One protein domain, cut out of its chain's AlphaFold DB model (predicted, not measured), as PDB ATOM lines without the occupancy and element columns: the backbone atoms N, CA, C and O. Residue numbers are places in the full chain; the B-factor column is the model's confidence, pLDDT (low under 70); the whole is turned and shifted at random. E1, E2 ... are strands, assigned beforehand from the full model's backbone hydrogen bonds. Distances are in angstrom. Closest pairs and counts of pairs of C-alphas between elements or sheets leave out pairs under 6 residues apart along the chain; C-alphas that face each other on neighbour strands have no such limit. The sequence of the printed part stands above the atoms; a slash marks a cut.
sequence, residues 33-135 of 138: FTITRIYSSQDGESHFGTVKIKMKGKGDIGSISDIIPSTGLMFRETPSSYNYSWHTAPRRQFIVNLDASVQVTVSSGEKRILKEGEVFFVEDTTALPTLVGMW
ATOM      1  N   PHE A  33     -99.969 -45.108 -26.268       92.31
ATOM      2  CA  PHE A  33     -98.835 -44.938 -27.163       92.31
ATOM      3  C   PHE A  33     -98.650 -43.437 -27.371       92.31
ATOM      4  O   PHE A  33     -99.545 -42.746 -27.858       92.31
ATOM      5  N   THR A  34     -97.502 -42.923 -26.955       94.50
ATOM      6  CA  THR A  34     -97.215 -41.490 -26.944       94.50
ATOM      7  C   THR A  34     -96.273 -41.149 -28.090       94.50
ATOM      8  O   THR A  34     -95.226 -41.778 -28.207       94.50
ATOM      9  N   ILE A  35     -96.628 -40.161 -28.910       96.44
ATOM     10  CA  ILE A  35     -95.813 -39.698 -30.044       96.44
ATOM     11  C   ILE A  35     -95.648 -38.182 -30.031       96.44
ATOM     12  O   ILE A  35     -96.509 -37.457 -29.517       96.44
ATOM     13  N   THR A  36     -94.568 -37.708 -30.647       97.69
ATOM     14  CA  THR A  36     -94.361 -36.280 -30.905       97.69
ATOM     15  C   THR A  36     -95.426 -35.757 -31.868       97.69
ATOM     16  O   THR A  36     -95.829 -36.437 -32.812       97.69
ATOM     17  N   ARG A  37     -95.881 -34.530 -31.626       97.50
ATOM     18  CA  ARG A  37     -96.839 -33.792 -32.453       97.50
ATOM     19  C   ARG A  37     -96.234 -32.461 -32.877       97.50
ATOM     20  O   ARG A  37     -95.601 -31.811 -32.051       97.50
ATOM     21  N   ILE A  38     -96.497 -32.028 -34.103       97.00
ATOM     22  CA  ILE A  38     -96.257 -30.661 -34.575       97.00
ATOM     23  C   ILE A  38     -97.612 -30.082 -34.984       97.00
ATOM     24  O   ILE A  38     -98.330 -30.697 -35.772       97.00
ATOM     25  N   TYR A  39     -98.000 -28.956 -34.391       95.56
ATOM     26  CA  TYR A  39     -99.343 -28.388 -34.544       95.56
ATOM     27  C   TYR A  39     -99.320 -26.860 -34.544       95.56
ATOM     28  O   TYR A  39     -98.414 -26.256 -33.976       95.56
ATOM     29  N   SER A  40    -100.351 -26.254 -35.137       94.12
ATOM     30  CA  SER A  40    -100.582 -24.807 -35.107       94.12
ATOM     31  C   SER A  40    -101.269 -24.374 -33.805       94.12
ATOM     32  O   SER A  40    -102.288 -24.957 -33.423       94.12
ATOM     33  N   SER A  41    -100.747 -23.350 -33.132       90.38
ATOM     34  CA  SER A  41    -101.426 -22.636 -32.048       90.38
ATOM     35  C   SER A  41    -102.475 -21.662 -32.595       90.38
ATOM     36  O   SER A  41    -102.616 -21.478 -33.806       90.38
ATOM     37  N   GLN A  42    -103.238 -21.042 -31.692       89.69
ATOM     38  CA  GLN A  42    -104.254 -20.044 -32.054       89.69
ATOM     39  C   GLN A  42    -103.643 -18.801 -32.711       89.69
ATOM     40  O   GLN A  42    -104.282 -18.199 -33.568       89.69
ATOM     41  N   ASP A  43    -102.394 -18.481 -32.371       88.50
ATOM     42  CA  ASP A  43    -101.661 -17.330 -32.906       88.50
ATOM     43  C   ASP A  43    -101.024 -17.624 -34.275       88.50
ATOM     44  O   ASP A  43    -100.335 -16.786 -34.854       88.50
ATOM     45  N   GLY A  44    -101.254 -18.825 -34.815       87.31
ATOM     46  CA  GLY A  44    -100.719 -19.257 -36.099       87.31
ATOM     47  C   GLY A  44     -99.276 -19.746 -36.033       87.31
ATOM     48  O   GLY A  44     -98.730 -20.098 -37.071       87.31
ATOM     49  N   GLU A  45     -98.648 -19.826 -34.862       92.69
ATOM     50  CA  GLU A  45     -97.320 -20.426 -34.723       92.69
ATOM     51  C   GLU A  45     -97.385 -21.956 -34.693       92.69
ATOM     52  O   GLU A  45     -98.337 -22.555 -34.203       92.69
ATOM     53  N   SER A  46     -96.349 -22.612 -35.198       94.38
ATOM     54  CA  SER A  46     -96.140 -24.043 -35.027       94.38
ATOM     55  C   SER A  46     -95.413 -24.328 -33.715       94.38
ATOM     56  O   SER A  46     -94.430 -23.660 -33.390       94.38
ATOM     57  N   HIS A  47     -95.849 -25.371 -33.007       94.69
ATOM     58  CA  HIS A  47     -95.266 -25.832 -31.745       94.69
ATOM     59  C   HIS A  47     -95.060 -27.341 -31.734       94.69
ATOM     60  O   HIS A  47     -95.769 -28.093 -32.414       94.69
ATOM     61  N   PHE A  48     -94.149 -27.799 -30.874       97.19
ATOM     62  CA  PHE A  48     -94.114 -29.203 -30.499       97.19
ATOM     63  C   PHE A  48     -95.141 -29.514 -29.416       97.19
ATOM     64  O   PHE A  48     -95.400 -28.742 -28.496       97.19
ATOM     65  N   GLY A  49     -95.693 -30.713 -29.489       96.81
ATOM     66  CA  GLY A  49     -96.564 -31.272 -28.474       96.81
ATOM     67  C   GLY A  49     -96.484 -32.785 -28.468       96.81
ATOM     68  O   GLY A  49     -95.573 -33.391 -29.037       96.81
ATOM     69  N   THR A  50     -97.485 -33.385 -27.842       97.25
ATOM     70  CA  THR A  50     -97.573 -34.827 -27.678       97.25
ATOM     71  C   THR A  50     -98.989 -35.291 -27.970       97.25
ATOM     72  O   THR A  50     -99.947 -34.714 -27.456       97.25
ATOM     73  N   VAL A  51     -99.127 -36.362 -28.751       96.12
ATOM     74  CA  VAL A  51    -100.388 -37.102 -28.885       96.12
ATOM     75  C   VAL A  51    -100.298 -38.385 -28.070       96.12
ATOM     76  O   VAL A  51     -99.302 -39.103 -28.129       96.12
ATOM     77  N   LYS A  52    -101.361 -38.672 -27.314       95.19
ATOM     78  CA  LYS A  52    -101.553 -39.937 -26.603       95.19
ATOM     79  C   LYS A  52    -102.607 -40.757 -27.336       95.19
ATOM     80  O   LYS A  52    -103.790 -40.429 -27.299       95.19
ATOM     81  N   ILE A  53    -102.179 -41.826 -27.992       94.62
ATOM     82  CA  ILE A  53    -103.061 -42.781 -28.656       94.62
ATOM     83  C   ILE A  53    -103.494 -43.803 -27.610       94.62
ATOM     84  O   ILE A  53    -102.662 -44.481 -27.008       94.62
ATOM     85  N   LYS A  54    -104.801 -43.887 -27.358       93.31
ATOM     86  CA  LYS A  54    -105.353 -44.821 -26.376       93.31
ATOM     87  C   LYS A  54    -105.215 -46.256 -26.879       93.31
ATOM     88  O   LYS A  54    -105.653 -46.574 -27.983       93.31
ATOM     89  N   MET A  55    -104.653 -47.117 -26.040       90.81
ATOM     90  CA  MET A  55    -104.489 -48.540 -26.318       90.81
ATOM     91  C   MET A  55    -105.591 -49.348 -25.627       90.81
ATOM     92  O   MET A  55    -106.031 -49.027 -24.522       90.81
ATOM     93  N   LYS A  56    -106.029 -50.422 -26.277       87.19
ATOM     94  CA  LYS A  56    -107.047 -51.365 -25.816       87.19
ATOM     95  C   LYS A  56    -106.420 -52.731 -25.544       87.19
ATOM     96  O   LYS A  56    -105.682 -53.255 -26.376       87.19
ATOM     97  N   GLY A  57    -106.799 -53.313 -24.403       69.38
ATOM     98  CA  GLY A  57    -106.626 -54.732 -24.069       69.38
ATOM     99  C   GLY A  57    -105.184 -55.227 -23.910       69.38
ATOM    100  O   GLY A  57    -104.224 -54.550 -24.254       69.38
ATOM    101  N   LYS A  58    -105.041 -56.433 -23.359       61.66
ATOM    102  CA  LYS A  58    -103.837 -57.275 -23.420       61.66
ATOM    103  C   LYS A  58    -104.291 -58.603 -24.028       61.66
ATOM    104  O   LYS A  58    -104.728 -59.480 -23.293       61.66
ATOM    105  N   GLY A  59    -104.335 -58.677 -25.356       64.31
ATOM    106  CA  GLY A  59    -104.511 -59.952 -26.059       64.31
ATOM    107  C   GLY A  59    -103.155 -60.616 -26.297       64.31
ATOM    108  O   GLY A  59    -102.122 -60.023 -25.985       64.31
ATOM    109  N   ASP A  60    -103.148 -61.800 -26.906       71.75
ATOM    110  CA  ASP A  60    -101.917 -62.562 -27.188       71.75
ATOM    111  C   ASP A  60    -100.904 -61.787 -28.054       71.75
ATOM    112  O   ASP A  60     -99.702 -62.028 -27.985       71.75
ATOM    113  N   ILE A  61    -101.378 -60.805 -28.828       76.06
ATOM    114  CA  ILE A  61    -100.570 -59.926 -29.691       76.06
ATOM    115  C   ILE A  61    -100.189 -58.581 -29.040       76.06
ATOM    116  O   ILE A  61     -99.659 -57.695 -29.707       76.06
ATOM    117  N   GLY A  62    -100.477 -58.395 -27.748       83.50
ATOM    118  CA  GLY A  62    -100.261 -57.141 -27.022       83.50
ATOM    119  C   GLY A  62    -101.469 -56.193 -27.022       83.50
ATOM    120  O   GLY A  62    -102.608 -56.589 -27.278       83.50
ATOM    121  N   SER A  63    -101.222 -54.931 -26.656       87.69
ATOM    122  CA  SER A  63    -102.231 -53.861 -26.663       87.69
ATOM    123  C   SER A  63    -102.256 -53.150 -28.014       87.69
ATOM    124  O   SER A  63    -101.201 -52.764 -28.509       87.69
ATOM    125  N   ILE A  64    -103.447 -52.897 -28.561       90.00
ATOM    126  CA  ILE A  64    -103.635 -52.227 -29.863       90.00
ATOM    127  C   ILE A  64    -104.553 -51.010 -29.730       90.00
ATOM    128  O   ILE A  64    -105.425 -50.990 -28.866       90.00
ATOM    129  N   SER A  65    -104.375 -49.980 -30.552       92.19
ATOM    130  CA  SER A  65    -105.319 -48.857 -30.605       92.19
ATOM    131  C   SER A  65    -106.551 -49.197 -31.451       92.19
ATOM    132  O   SER A  65    -106.620 -50.250 -32.085       92.19
ATOM    133  N   ASP A  66    -107.515 -48.276 -31.502       92.00
ATOM    134  CA  ASP A  66    -108.427 -48.243 -32.647       92.00
ATOM    135  C   ASP A  66    -107.653 -47.925 -33.932       92.00
ATOM    136  O   ASP A  66    -106.602 -47.276 -33.897       92.00
ATOM    137  N   ILE A  67    -108.190 -48.376 -35.068       90.56
ATOM    138  CA  ILE A  67    -107.680 -47.992 -36.386       90.56
ATOM    139  C   ILE A  67    -107.904 -46.491 -36.553       90.56
ATOM    140  O   ILE A  67    -109.027 -46.005 -36.418       90.56
ATOM    141  N   ILE A  68    -106.834 -45.766 -36.872       92.44
ATOM    142  CA  ILE A  68    -106.919 -44.374 -37.300       92.44
ATOM    143  C   ILE A  68    -107.127 -44.395 -38.820       92.44
ATOM    144  O   ILE A  68    -106.237 -44.879 -39.521       92.44
ATOM    145  N   PRO A  69    -108.267 -43.908 -39.349       89.88
ATOM    146  CA  PRO A  69    -108.496 -43.890 -40.787       89.88
ATOM    147  C   PRO A  69    -107.414 -43.077 -41.503       89.88
ATOM    148  O   PRO A  69    -107.165 -41.919 -41.161       89.88
ATOM    149  N   SER A  70    -106.785 -43.680 -42.507       88.44
ATOM    150  CA  SER A  70    -105.818 -43.030 -43.388       88.44
ATOM    151  C   SER A  70    -106.304 -43.106 -44.833       88.44
ATOM    152  O   SER A  70    -107.027 -44.021 -45.222       88.44
ATOM    153  N   THR A  71    -105.931 -42.114 -45.637       90.12
ATOM    154  CA  THR A  71    -106.303 -42.045 -47.059       90.12
ATOM    155  C   THR A  71    -105.245 -42.647 -47.979       90.12
ATOM    156  O   THR A  71    -105.482 -42.787 -49.175       90.12
ATOM    157  N   GLY A  72    -104.076 -43.002 -47.441       89.81
ATOM    158  CA  GLY A  72    -102.992 -43.606 -48.200       89.81
ATOM    159  C   GLY A  72    -101.735 -43.845 -47.366       89.81
ATOM    160  O   GLY A  72    -101.604 -43.361 -46.241       89.81
ATOM    161  N   LEU A  73    -100.809 -44.588 -47.968       92.75
ATOM    162  CA  LEU A  73     -99.453 -44.849 -47.498       92.75
ATOM    163  C   LEU A  73     -98.488 -44.430 -48.611       92.75
ATOM    164  O   LEU A  73     -98.755 -44.680 -49.785       92.75
ATOM    165  N   MET A  74     -97.372 -43.806 -48.249       94.25
ATOM    166  CA  MET A  74     -96.330 -43.405 -49.190       94.25
ATOM    167  C   MET A  74     -94.949 -43.651 -48.594       94.25
ATOM    168  O   MET A  74     -94.753 -43.495 -47.389       94.25
ATOM    169  N   PHE A  75     -94.004 -43.992 -49.462       95.06
ATOM    170  CA  PHE A  75     -92.583 -44.065 -49.151       95.06
ATOM    171  C   PHE A  75     -91.913 -42.845 -49.775       95.06
ATOM    172  O   PHE A  75     -92.244 -42.459 -50.899       95.06
ATOM    173  N   ARG A  76     -91.018 -42.206 -49.027       92.00
ATOM    174  CA  ARG A  76     -90.317 -41.000 -49.462       92.00
ATOM    175  C   ARG A  76     -88.830 -41.190 -49.240       92.00
ATOM    176  O   ARG A  76     -88.425 -41.529 -48.135       92.00
ATOM    177  N   GLU A  77     -88.055 -40.864 -50.261       90.44
ATOM    178  CA  GLU A  77     -86.604 -40.733 -50.183       90.44
ATOM    179  C   GLU A  77     -86.219 -39.261 -50.351       90.44
ATOM    180  O   GLU A  77     -86.856 -38.513 -51.099       90.44
ATOM    181  N   THR A  78     -85.181 -38.836 -49.637       86.62
ATOM    182  CA  THR A  78     -84.610 -37.489 -49.721       86.62
ATOM    183  C   THR A  78     -83.086 -37.590 -49.703       86.62
ATOM    184  O   THR A  78     -82.552 -38.475 -49.037       86.62
ATOM    185  N   PRO A  79     -82.351 -36.705 -50.400       85.62
ATOM    186  CA  PRO A  79     -80.892 -36.687 -50.313       85.62
ATOM    187  C   PRO A  79     -80.424 -36.367 -48.882       85.62
ATOM    188  O   PRO A  79     -81.111 -35.669 -48.147       85.62
ATOM    189  N   SER A  80     -79.224 -36.793 -48.488       80.44
ATOM    190  CA  SER A  80     -78.651 -36.440 -47.173       80.44
ATOM    191  C   SER A  80     -78.460 -34.931 -46.985       80.44
ATOM    192  O   SER A  80     -78.552 -34.418 -45.876       80.44
ATOM    193  N   SER A  81     -78.250 -34.206 -48.086       77.94
ATOM    194  CA  SER A  81     -78.177 -32.744 -48.128       77.94
ATOM    195  C   SER A  81     -79.551 -32.066 -48.076       77.94
ATOM    196  O   SER A  81     -79.659 -30.883 -48.404       77.94
ATOM    197  N   TYR A  82     -80.619 -32.806 -47.760       72.38
ATOM    198  CA  TYR A  82     -81.976 -32.283 -47.728       72.38
ATOM    199  C   TYR A  82     -82.126 -31.251 -46.609       72.38
ATOM    200  O   TYR A  82     -82.282 -31.559 -45.425       72.38
ATOM    201  N   ASN A  83     -82.089 -29.994 -47.030       73.00
ATOM    202  CA  ASN A  83     -82.432 -28.837 -46.230       73.00
ATOM    203  C   ASN A  83     -83.627 -28.169 -46.897       73.00
ATOM    204  O   ASN A  83     -83.488 -27.457 -47.895       73.00
ATOM    205  N   TYR A  84     -84.815 -28.483 -46.399       72.19
ATOM    206  CA  TYR A  84     -86.040 -28.017 -47.016       72.19
ATOM    207  C   TYR A  84     -86.411 -26.657 -46.444       72.19
ATOM    208  O   TYR A  84     -86.428 -26.485 -45.227       72.19
ATOM    209  N   SER A  85     -86.700 -25.690 -47.317       80.06
ATOM    210  CA  SER A  85     -87.056 -24.331 -46.907       80.06
ATOM    211  C   SER A  85     -88.262 -24.318 -45.964       80.06
ATOM    212  O   SER A  85     -89.062 -25.251 -45.935       80.06
ATOM    213  N   TRP A  86     -88.398 -23.237 -45.201       83.38
ATOM    214  CA  TRP A  86     -89.555 -22.990 -44.346       83.38
ATOM    215  C   TRP A  86     -90.874 -23.259 -45.096       83.38
ATOM    216  O   TRP A  86     -91.153 -22.629 -46.114       83.38
ATOM    217  N   HIS A  87     -91.673 -24.203 -44.596       87.25
ATOM    218  CA  HIS A  87     -92.946 -24.632 -45.181       87.25
ATOM    219  C   HIS A  87     -93.904 -25.136 -44.101       87.25
ATOM    220  O   HIS A  87     -93.482 -25.536 -43.026       87.25
ATOM    221  N   THR A  88     -95.199 -25.160 -44.385       89.19
ATOM    222  CA  THR A  88     -96.159 -25.905 -43.564       89.19
ATOM    223  C   THR A  88     -96.225 -27.361 -43.999       89.19
ATOM    224  O   THR A  88     -95.913 -27.699 -45.149       89.19
ATOM    225  N   ALA A  89     -96.691 -28.240 -43.110       91.50
ATOM    226  CA  ALA A  89     -97.056 -29.585 -43.527       91.50
ATOM    227  C   ALA A  89     -98.134 -29.516 -44.633       91.50
ATOM    228  O   ALA A  89     -99.174 -28.886 -44.444       91.50
ATOM    229  N   PRO A  90     -97.963 -30.205 -45.777       90.81
ATOM    230  CA  PRO A  90     -98.930 -30.138 -46.878       90.81
ATOM    231  C   PRO A  90    -100.268 -30.818 -46.546       90.81
ATOM    232  O   PRO A  90    -101.249 -30.658 -47.268       90.81
ATOM    233  N   ARG A  91    -100.288 -31.651 -45.499       93.31
ATOM    234  CA  ARG A  91    -101.456 -32.358 -44.970       93.31
ATOM    235  C   ARG A  91    -101.150 -32.910 -43.584       93.31
ATOM    236  O   ARG A  91     -99.983 -33.105 -43.238       93.31
ATOM    237  N   ARG A  92    -102.211 -33.244 -42.849       94.69
ATOM    238  CA  ARG A  92    -102.121 -33.999 -41.596       94.69
ATOM    239  C   ARG A  92    -101.628 -35.409 -41.897       94.69
ATOM    240  O   ARG A  92    -102.244 -36.098 -42.710       94.69
ATOM    241  N   GLN A  93    -100.526 -35.826 -41.290       95.94
ATOM    242  CA  GLN A  93     -99.922 -37.128 -41.576       95.94
ATOM    243  C   GLN A  93     -98.997 -37.582 -40.452       95.94
ATOM    244  O   GLN A  93     -98.414 -36.768 -39.736       95.94
ATOM    245  N   PHE A  94     -98.845 -38.897 -40.327       96.25
ATOM    246  CA  PHE A  94     -97.756 -39.484 -39.558       96.25
ATOM    247  C   PHE A  94     -96.518 -39.586 -40.444       96.25
ATOM    248  O   PHE A  94     -96.623 -39.937 -41.619       96.25
ATOM    249  N   ILE A  95     -95.359 -39.297 -39.869       95.25
ATOM    250  CA  ILE A  95     -94.055 -39.509 -40.487       95.25
ATOM    251  C   ILE A  95     -93.273 -40.454 -39.585       95.25
ATOM    252  O   ILE A  95     -93.360 -40.362 -38.360       95.25
ATOM    253  N   VAL A  96     -92.532 -41.366 -40.211       95.62
ATOM    254  CA  VAL A  96     -91.579 -42.243 -39.536       95.62
ATOM    255  C   VAL A  96     -90.238 -42.084 -40.217       95.62
ATOM    256  O   VAL A  96     -90.137 -42.251 -41.433       95.62
ATOM    257  N   ASN A  97     -89.224 -41.760 -39.430       93.00
ATOM    258  CA  ASN A  97     -87.849 -41.777 -39.900       93.00
ATOM    259  C   ASN A  97     -87.354 -43.224 -39.886       93.00
ATOM    260  O   ASN A  97     -87.517 -43.903 -38.878       93.00
ATOM    261  N   LEU A  98     -86.796 -43.722 -40.988       93.31
ATOM    262  CA  LEU A  98     -86.435 -45.141 -41.098       93.31
ATOM    263  C   LEU A  98     -84.942 -45.393 -40.887       93.31
ATOM    264  O   LEU A  98     -84.586 -46.358 -40.219       93.31
ATOM    265  N   ASP A  99     -84.089 -44.536 -41.439       90.75
ATOM    266  CA  ASP A  99     -82.643 -44.754 -41.545       90.75
ATOM    267  C   ASP A  99     -81.788 -43.586 -41.030       90.75
ATOM    268  O   ASP A  99     -80.597 -43.769 -40.797       90.75
ATOM    269  N   ALA A 100     -82.374 -42.401 -40.833       89.75
ATOM    270  CA  ALA A 100     -81.669 -41.221 -40.344       89.75
ATOM    271  C   ALA A 100     -82.567 -40.291 -39.519       89.75
ATOM    272  O   ALA A 100     -83.787 -40.247 -39.691       89.75
ATOM    273  N   SER A 101     -81.941 -39.501 -38.646       90.88
ATOM    274  CA  SER A 101     -82.623 -38.486 -37.846       90.88
ATOM    275  C   SER A 101     -82.922 -37.198 -38.628       90.88
ATOM    276  O   SER A 101     -82.263 -36.859 -39.616       90.88
ATOM    277  N   VAL A 102     -83.907 -36.428 -38.157       89.94
ATOM    278  CA  VAL A 102     -84.190 -35.078 -38.669       89.94
ATOM    279  C   VAL A 102     -84.248 -34.078 -37.522       89.94
ATOM    280  O   VAL A 102     -84.881 -34.331 -36.498       89.94
ATOM    281  N   GLN A 103     -83.640 -32.908 -37.694       91.12
ATOM    282  CA  GLN A 103     -83.877 -31.770 -36.820       91.12
ATOM    283  C   GLN A 103     -85.038 -30.942 -37.361       91.12
ATOM    284  O   GLN A 103     -84.982 -30.367 -38.451       91.12
ATOM    285  N   VAL A 104     -86.075 -30.802 -36.551       92.19
ATOM    286  CA  VAL A 104     -87.192 -29.912 -36.843       92.19
ATOM    287  C   VAL A 104     -87.056 -28.651 -36.003       92.19
ATOM    288  O   VAL A 104     -86.836 -28.722 -34.794       92.19
ATOM    289  N   THR A 105     -87.191 -27.497 -36.651       93.44
ATOM    290  CA  THR A 105     -87.383 -26.200 -35.996       93.44
ATOM    291  C   THR A 105     -88.795 -25.726 -36.300       93.44
ATOM    292  O   THR A 105     -89.160 -25.573 -37.465       93.44
ATOM    293  N   VAL A 106     -89.592 -25.496 -35.265       94.00
ATOM    294  CA  VAL A 106     -90.939 -24.938 -35.422       94.00
ATOM    295  C   VAL A 106     -90.904 -23.408 -35.347       94.00
ATOM    296  O   VAL A 106     -89.901 -22.833 -34.918       94.00
ATOM    297  N   SER A 107     -91.967 -22.730 -35.784       92.69
ATOM    298  CA  SER A 107     -91.961 -21.263 -35.873       92.69
ATOM    299  C   SER A 107     -91.885 -20.566 -34.509       92.69
ATOM    300  O   SER A 107     -91.390 -19.448 -34.456       92.69
ATOM    301  N   SER A 108     -92.278 -21.235 -33.414       91.56
ATOM    302  CA  SER A 108     -92.056 -20.753 -32.039       91.56
ATOM    303  C   SER A 108     -90.566 -20.648 -31.658       91.56
ATOM    304  O   SER A 108     -90.217 -20.137 -30.595       91.56
ATOM    305  N   GLY A 109     -89.668 -21.170 -32.503       91.19
ATOM    306  CA  GLY A 109     -88.222 -21.210 -32.290       91.19
ATOM    307  C   GLY A 109     -87.725 -22.486 -31.609       91.19
ATOM    308  O   GLY A 109     -86.514 -22.721 -31.571       91.19
ATOM    309  N   GLU A 110     -88.625 -23.338 -31.107       94.00
ATOM    310  CA  GLU A 110     -88.255 -24.629 -30.526       94.00
ATOM    311  C   GLU A 110     -87.609 -25.552 -31.572       94.00
ATOM    312  O   GLU A 110     -88.009 -25.592 -32.740       94.00
ATOM    313  N   LYS A 111     -86.623 -26.344 -31.135       93.94
ATOM    314  CA  LYS A 111     -85.884 -27.299 -31.974       93.94
ATOM    315  C   LYS A 111     -85.865 -28.676 -31.333       93.94
ATOM    316  O   LYS A 111     -85.618 -28.784 -30.134       93.94
ATOM    317  N   ARG A 112     -86.078 -29.729 -32.125       94.50
ATOM    318  CA  ARG A 112     -85.936 -31.128 -31.684       94.50
ATOM    319  C   ARG A 112     -85.294 -31.979 -32.765       94.50
ATOM    320  O   ARG A 112     -85.565 -31.771 -33.944       94.50
ATOM    321  N   ILE A 113     -84.484 -32.944 -32.343       94.19
ATOM    322  CA  ILE A 113     -84.006 -34.037 -33.190       94.19
ATOM    323  C   ILE A 113     -84.988 -35.197 -33.019       94.19
ATOM    324  O   ILE A 113     -85.215 -35.635 -31.894       94.19
ATOM    325  N   LEU A 114     -85.580 -35.647 -34.123       93.94
ATOM    326  CA  LEU A 114     -86.459 -36.812 -34.194       93.94
ATOM    327  C   LEU A 114     -85.665 -37.959 -34.812       93.94
ATOM    328  O   LEU A 114     -85.212 -37.857 -35.956       93.94
ATOM    329  N   LYS A 115     -85.449 -39.015 -34.032       93.56
ATOM    330  CA  LYS A 115     -84.515 -40.102 -34.360       93.56
ATOM    331  C   LYS A 115     -85.093 -41.122 -35.334       93.56
ATOM    332  O   LYS A 115     -86.270 -41.067 -35.691       93.56
ATOM    333  N   GLU A 116     -84.254 -42.060 -35.754       93.75
ATOM    334  CA  GLU A 116     -84.675 -43.230 -36.517       93.75
ATOM    335  C   GLU A 116     -85.694 -44.043 -35.699       93.75
ATOM    336  O   GLU A 116     -85.608 -44.157 -34.476       93.75
ATOM    337  N   GLY A 117     -86.702 -44.589 -36.370       93.31
ATOM    338  CA  GLY A 117     -87.809 -45.320 -35.760       93.31
ATOM    339  C   GLY A 117     -88.843 -44.451 -35.034       93.31
ATOM    340  O   GLY A 117     -89.901 -44.967 -34.668       93.31
ATOM    341  N   GLU A 118     -88.601 -43.149 -34.835       94.50
ATOM    342  CA  GLU A 118     -89.593 -42.278 -34.210       94.50
ATOM    343  C   GLU A 118     -90.760 -41.986 -35.155       94.50
ATOM    344  O   GLU A 118     -90.587 -41.570 -36.303       94.50
ATOM    345  N   VAL A 119     -91.972 -42.163 -34.628       95.56
ATOM    346  CA  VAL A 119     -93.220 -41.750 -35.270       95.56
ATOM    347  C   VAL A 119     -93.605 -40.377 -34.737       95.56
ATOM    348  O   VAL A 119     -93.682 -40.176 -33.522       95.56
ATOM    349  N   PHE A 120     -93.918 -39.444 -35.627       96.50
ATOM    350  CA  PHE A 120     -94.426 -38.131 -35.248       96.50
ATOM    351  C   PHE A 120     -95.598 -37.710 -36.126       96.50
ATOM    352  O   PHE A 120     -95.695 -38.075 -37.296       96.50
ATOM    353  N   PHE A 121     -96.524 -36.963 -35.533       97.31
ATOM    354  CA  PHE A 121     -97.726 -36.485 -36.197       97.31
ATOM    355  C   PHE A 121     -97.588 -35.008 -36.539       97.31
ATOM    356  O   PHE A 121     -97.438 -34.181 -35.641       97.31
ATOM    357  N   VAL A 122     -97.651 -34.675 -37.825       96.19
ATOM    358  CA  VAL A 122     -97.625 -33.287 -38.294       96.19
ATOM    359  C   VAL A 122     -99.017 -32.877 -38.735       96.19
ATOM    360  O   VAL A 122     -99.680 -33.597 -39.483       96.19
ATOM    361  N   GLU A 123     -99.483 -31.734 -38.247       95.50
ATOM    362  CA  GLU A 123    -100.787 -31.168 -38.593       95.50
ATOM    363  C   GLU A 123    -100.803 -29.636 -38.617       95.50
ATOM    364  O   GLU A 123    -101.868 -29.025 -38.637       95.50
ATOM    365  N   ASP A 124     -99.629 -29.015 -38.663       94.00
ATOM    366  CA  ASP A 124     -99.397 -27.583 -38.827       94.00
ATOM    367  C   ASP A 124     -99.684 -27.100 -40.262       94.00
ATOM    368  O   ASP A 124     -98.865 -26.451 -40.904       94.00
ATOM    369  N   THR A 125    -100.858 -27.424 -40.810       92.19
ATOM    370  CA  THR A 125    -101.165 -27.202 -42.236       92.19
ATOM    371  C   THR A 125    -101.418 -25.740 -42.606       92.19
ATOM    372  O   THR A 125    -101.424 -25.397 -43.785       92.19
ATOM    373  N   THR A 126    -101.658 -24.878 -41.616       85.00
ATOM    374  CA  THR A 126    -102.019 -23.461 -41.805       85.00
ATOM    375  C   THR A 126    -101.213 -22.510 -40.921       85.00
ATOM    376  O   THR A 126    -101.572 -21.340 -40.812       85.00
ATOM    377  N   ALA A 127    -100.170 -22.997 -40.249       76.62
ATOM    378  CA  ALA A 127     -99.327 -22.155 -39.406       76.62
ATOM    379  C   ALA A 127     -98.315 -21.338 -40.220       76.62
ATOM    380  O   ALA A 127     -98.127 -21.529 -41.420       76.62
ATOM    381  N   LEU A 128     -97.606 -20.452 -39.527       79.69
ATOM    382  CA  LEU A 128     -96.299 -20.004 -39.954       79.69
ATOM    383  C   LEU A 128     -95.401 -21.229 -40.177       79.69
ATOM    384  O   LEU A 128     -95.454 -22.199 -39.406       79.69
ATOM    385  N   PRO A 129     -94.604 -21.199 -41.251       73.88
ATOM    386  CA  PRO A 129     -93.893 -22.373 -41.714       73.88
ATOM    387  C   PRO A 129     -92.932 -22.937 -40.659       73.88
ATOM    388  O   PRO A 129     -92.405 -22.210 -39.818       73.88
ATOM    389  N   THR A 130     -92.666 -24.237 -40.749       74.31
ATOM    390  CA  THR A 130     -91.635 -24.978 -40.019       74.31
ATOM    391  C   THR A 130     -90.434 -25.266 -40.923       74.31
ATOM    392  O   THR A 130     -90.540 -25.302 -42.152       74.31
ATOM    393  N   LEU A 131     -89.251 -25.426 -40.328       74.12
ATOM    394  CA  LEU A 131     -88.036 -25.833 -41.027       74.12
ATOM    395  C   LEU A 131     -87.719 -27.270 -40.645       74.12
ATOM    396  O   LEU A 131     -87.585 -27.593 -39.463       74.12
ATOM    397  N   VAL A 132     -87.531 -28.114 -41.653       62.00
ATOM    398  CA  VAL A 132     -87.070 -29.489 -41.471       62.00
ATOM    399  C   VAL A 132     -85.690 -29.595 -42.103       62.00
ATOM    400  O   VAL A 132     -85.555 -29.534 -43.325       62.00
ATOM    401  N   GLY A 133     -84.667 -29.728 -41.264       58.03
ATOM    402  CA  GLY A 133     -83.304 -30.026 -41.693       58.03
ATOM    403  C   GLY A 133     -82.950 -31.458 -41.319       58.03
ATOM    404  O   GLY A 133     -83.142 -31.860 -40.176       58.03
ATOM    405  N   MET A 134     -82.431 -32.247 -42.255       52.34
ATOM    406  CA  MET A 134     -81.835 -33.537 -41.906       52.34
ATOM    407  C   MET A 134     -80.467 -33.317 -41.260       52.34
ATOM    408  O   MET A 134     -79.627 -32.612 -41.816       52.34
ATOM    409  N   TRP A 135     -80.252 -33.928 -40.095       53.97
ATOM    410  CA  TRP A 135     -78.929 -34.059 -39.492       53.97
ATOM    411  C   TRP A 135     -78.607 -35.545 -39.423       53.97
ATOM    412  O   TRP A 135     -79.274 -36.305 -38.726       53.97
TER     413      TRP A 135
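AT A GLANCE: This is residues 33 to 135 of the 138 residues of an uncharacterized protein of Amphimedon queenslandica (UniProt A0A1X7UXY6). Look for a small body of two sheets, partly face to face: E3, E2, E1, E8, E5, curled like part of a barrel, and E4, E9, E6, E7. The far part of E2 and E3 make a narrow arm at one end, and residues 66 to 82 sweep from it to E4. The printed part has 103 residues, no named helix and nine named strands, E1 to E9 in chain order: all strand. The first sheet is mixed, the second antiparallel. The whole is compact, with a radius of gyration of the C-alphas of 14.8 A and spans of 45 by 34 by 25 A.

HOW THE PARTS SIT: Start at E1, residues 33 to 40, which bends by 52 degrees at residue 36. E2, residues 46 to 59, forms a hairpin with it, N 37 to O 49 at 2.8 A. E3, residues 62 to 65, forms a hairpin with E2, N 56 to O 64 at 2.7 A; E1, E2 and E3 are a meander, each strand the antiparallel neighbour of the one before. E4, residues 83 to 87, is antiparallel to E9, residues 130 to 134, N 130 to O 87 at 2.7 A. E5, residues 93 to 96, is antiparallel to E8, residues 119 to 122, N 95 to O 120 at 2.9 A. E8 is parallel to E1, N 38 to O 121 at 2.8 A. E6, residues 102 to 105, forms a hairpin with E7, residues 111 to 114, N 104 to O 112 at 2.8 A. E9 is antiparallel to E6, N 103 to O 133 at 2.7 A.

IN THESE COORDINATES: Find C-alpha 33 at (-98.835, -44.938, -27.163); E1 runs 21.7 A from there. E2 runs 37.9 A to C-alpha 59 at (-104.511, -59.952, -26.059). E9 ends at C-alpha 134, (-81.835, -33.537, -41.906).

THE WHOLE: The C-alphas farthest apart, Asp 43 and Asp 60, are 45.6 A apart. The printed part has no cut, and the link E3 to E4 is long. Residues 57 to 59 and 132 to 135 have pLDDT under 70.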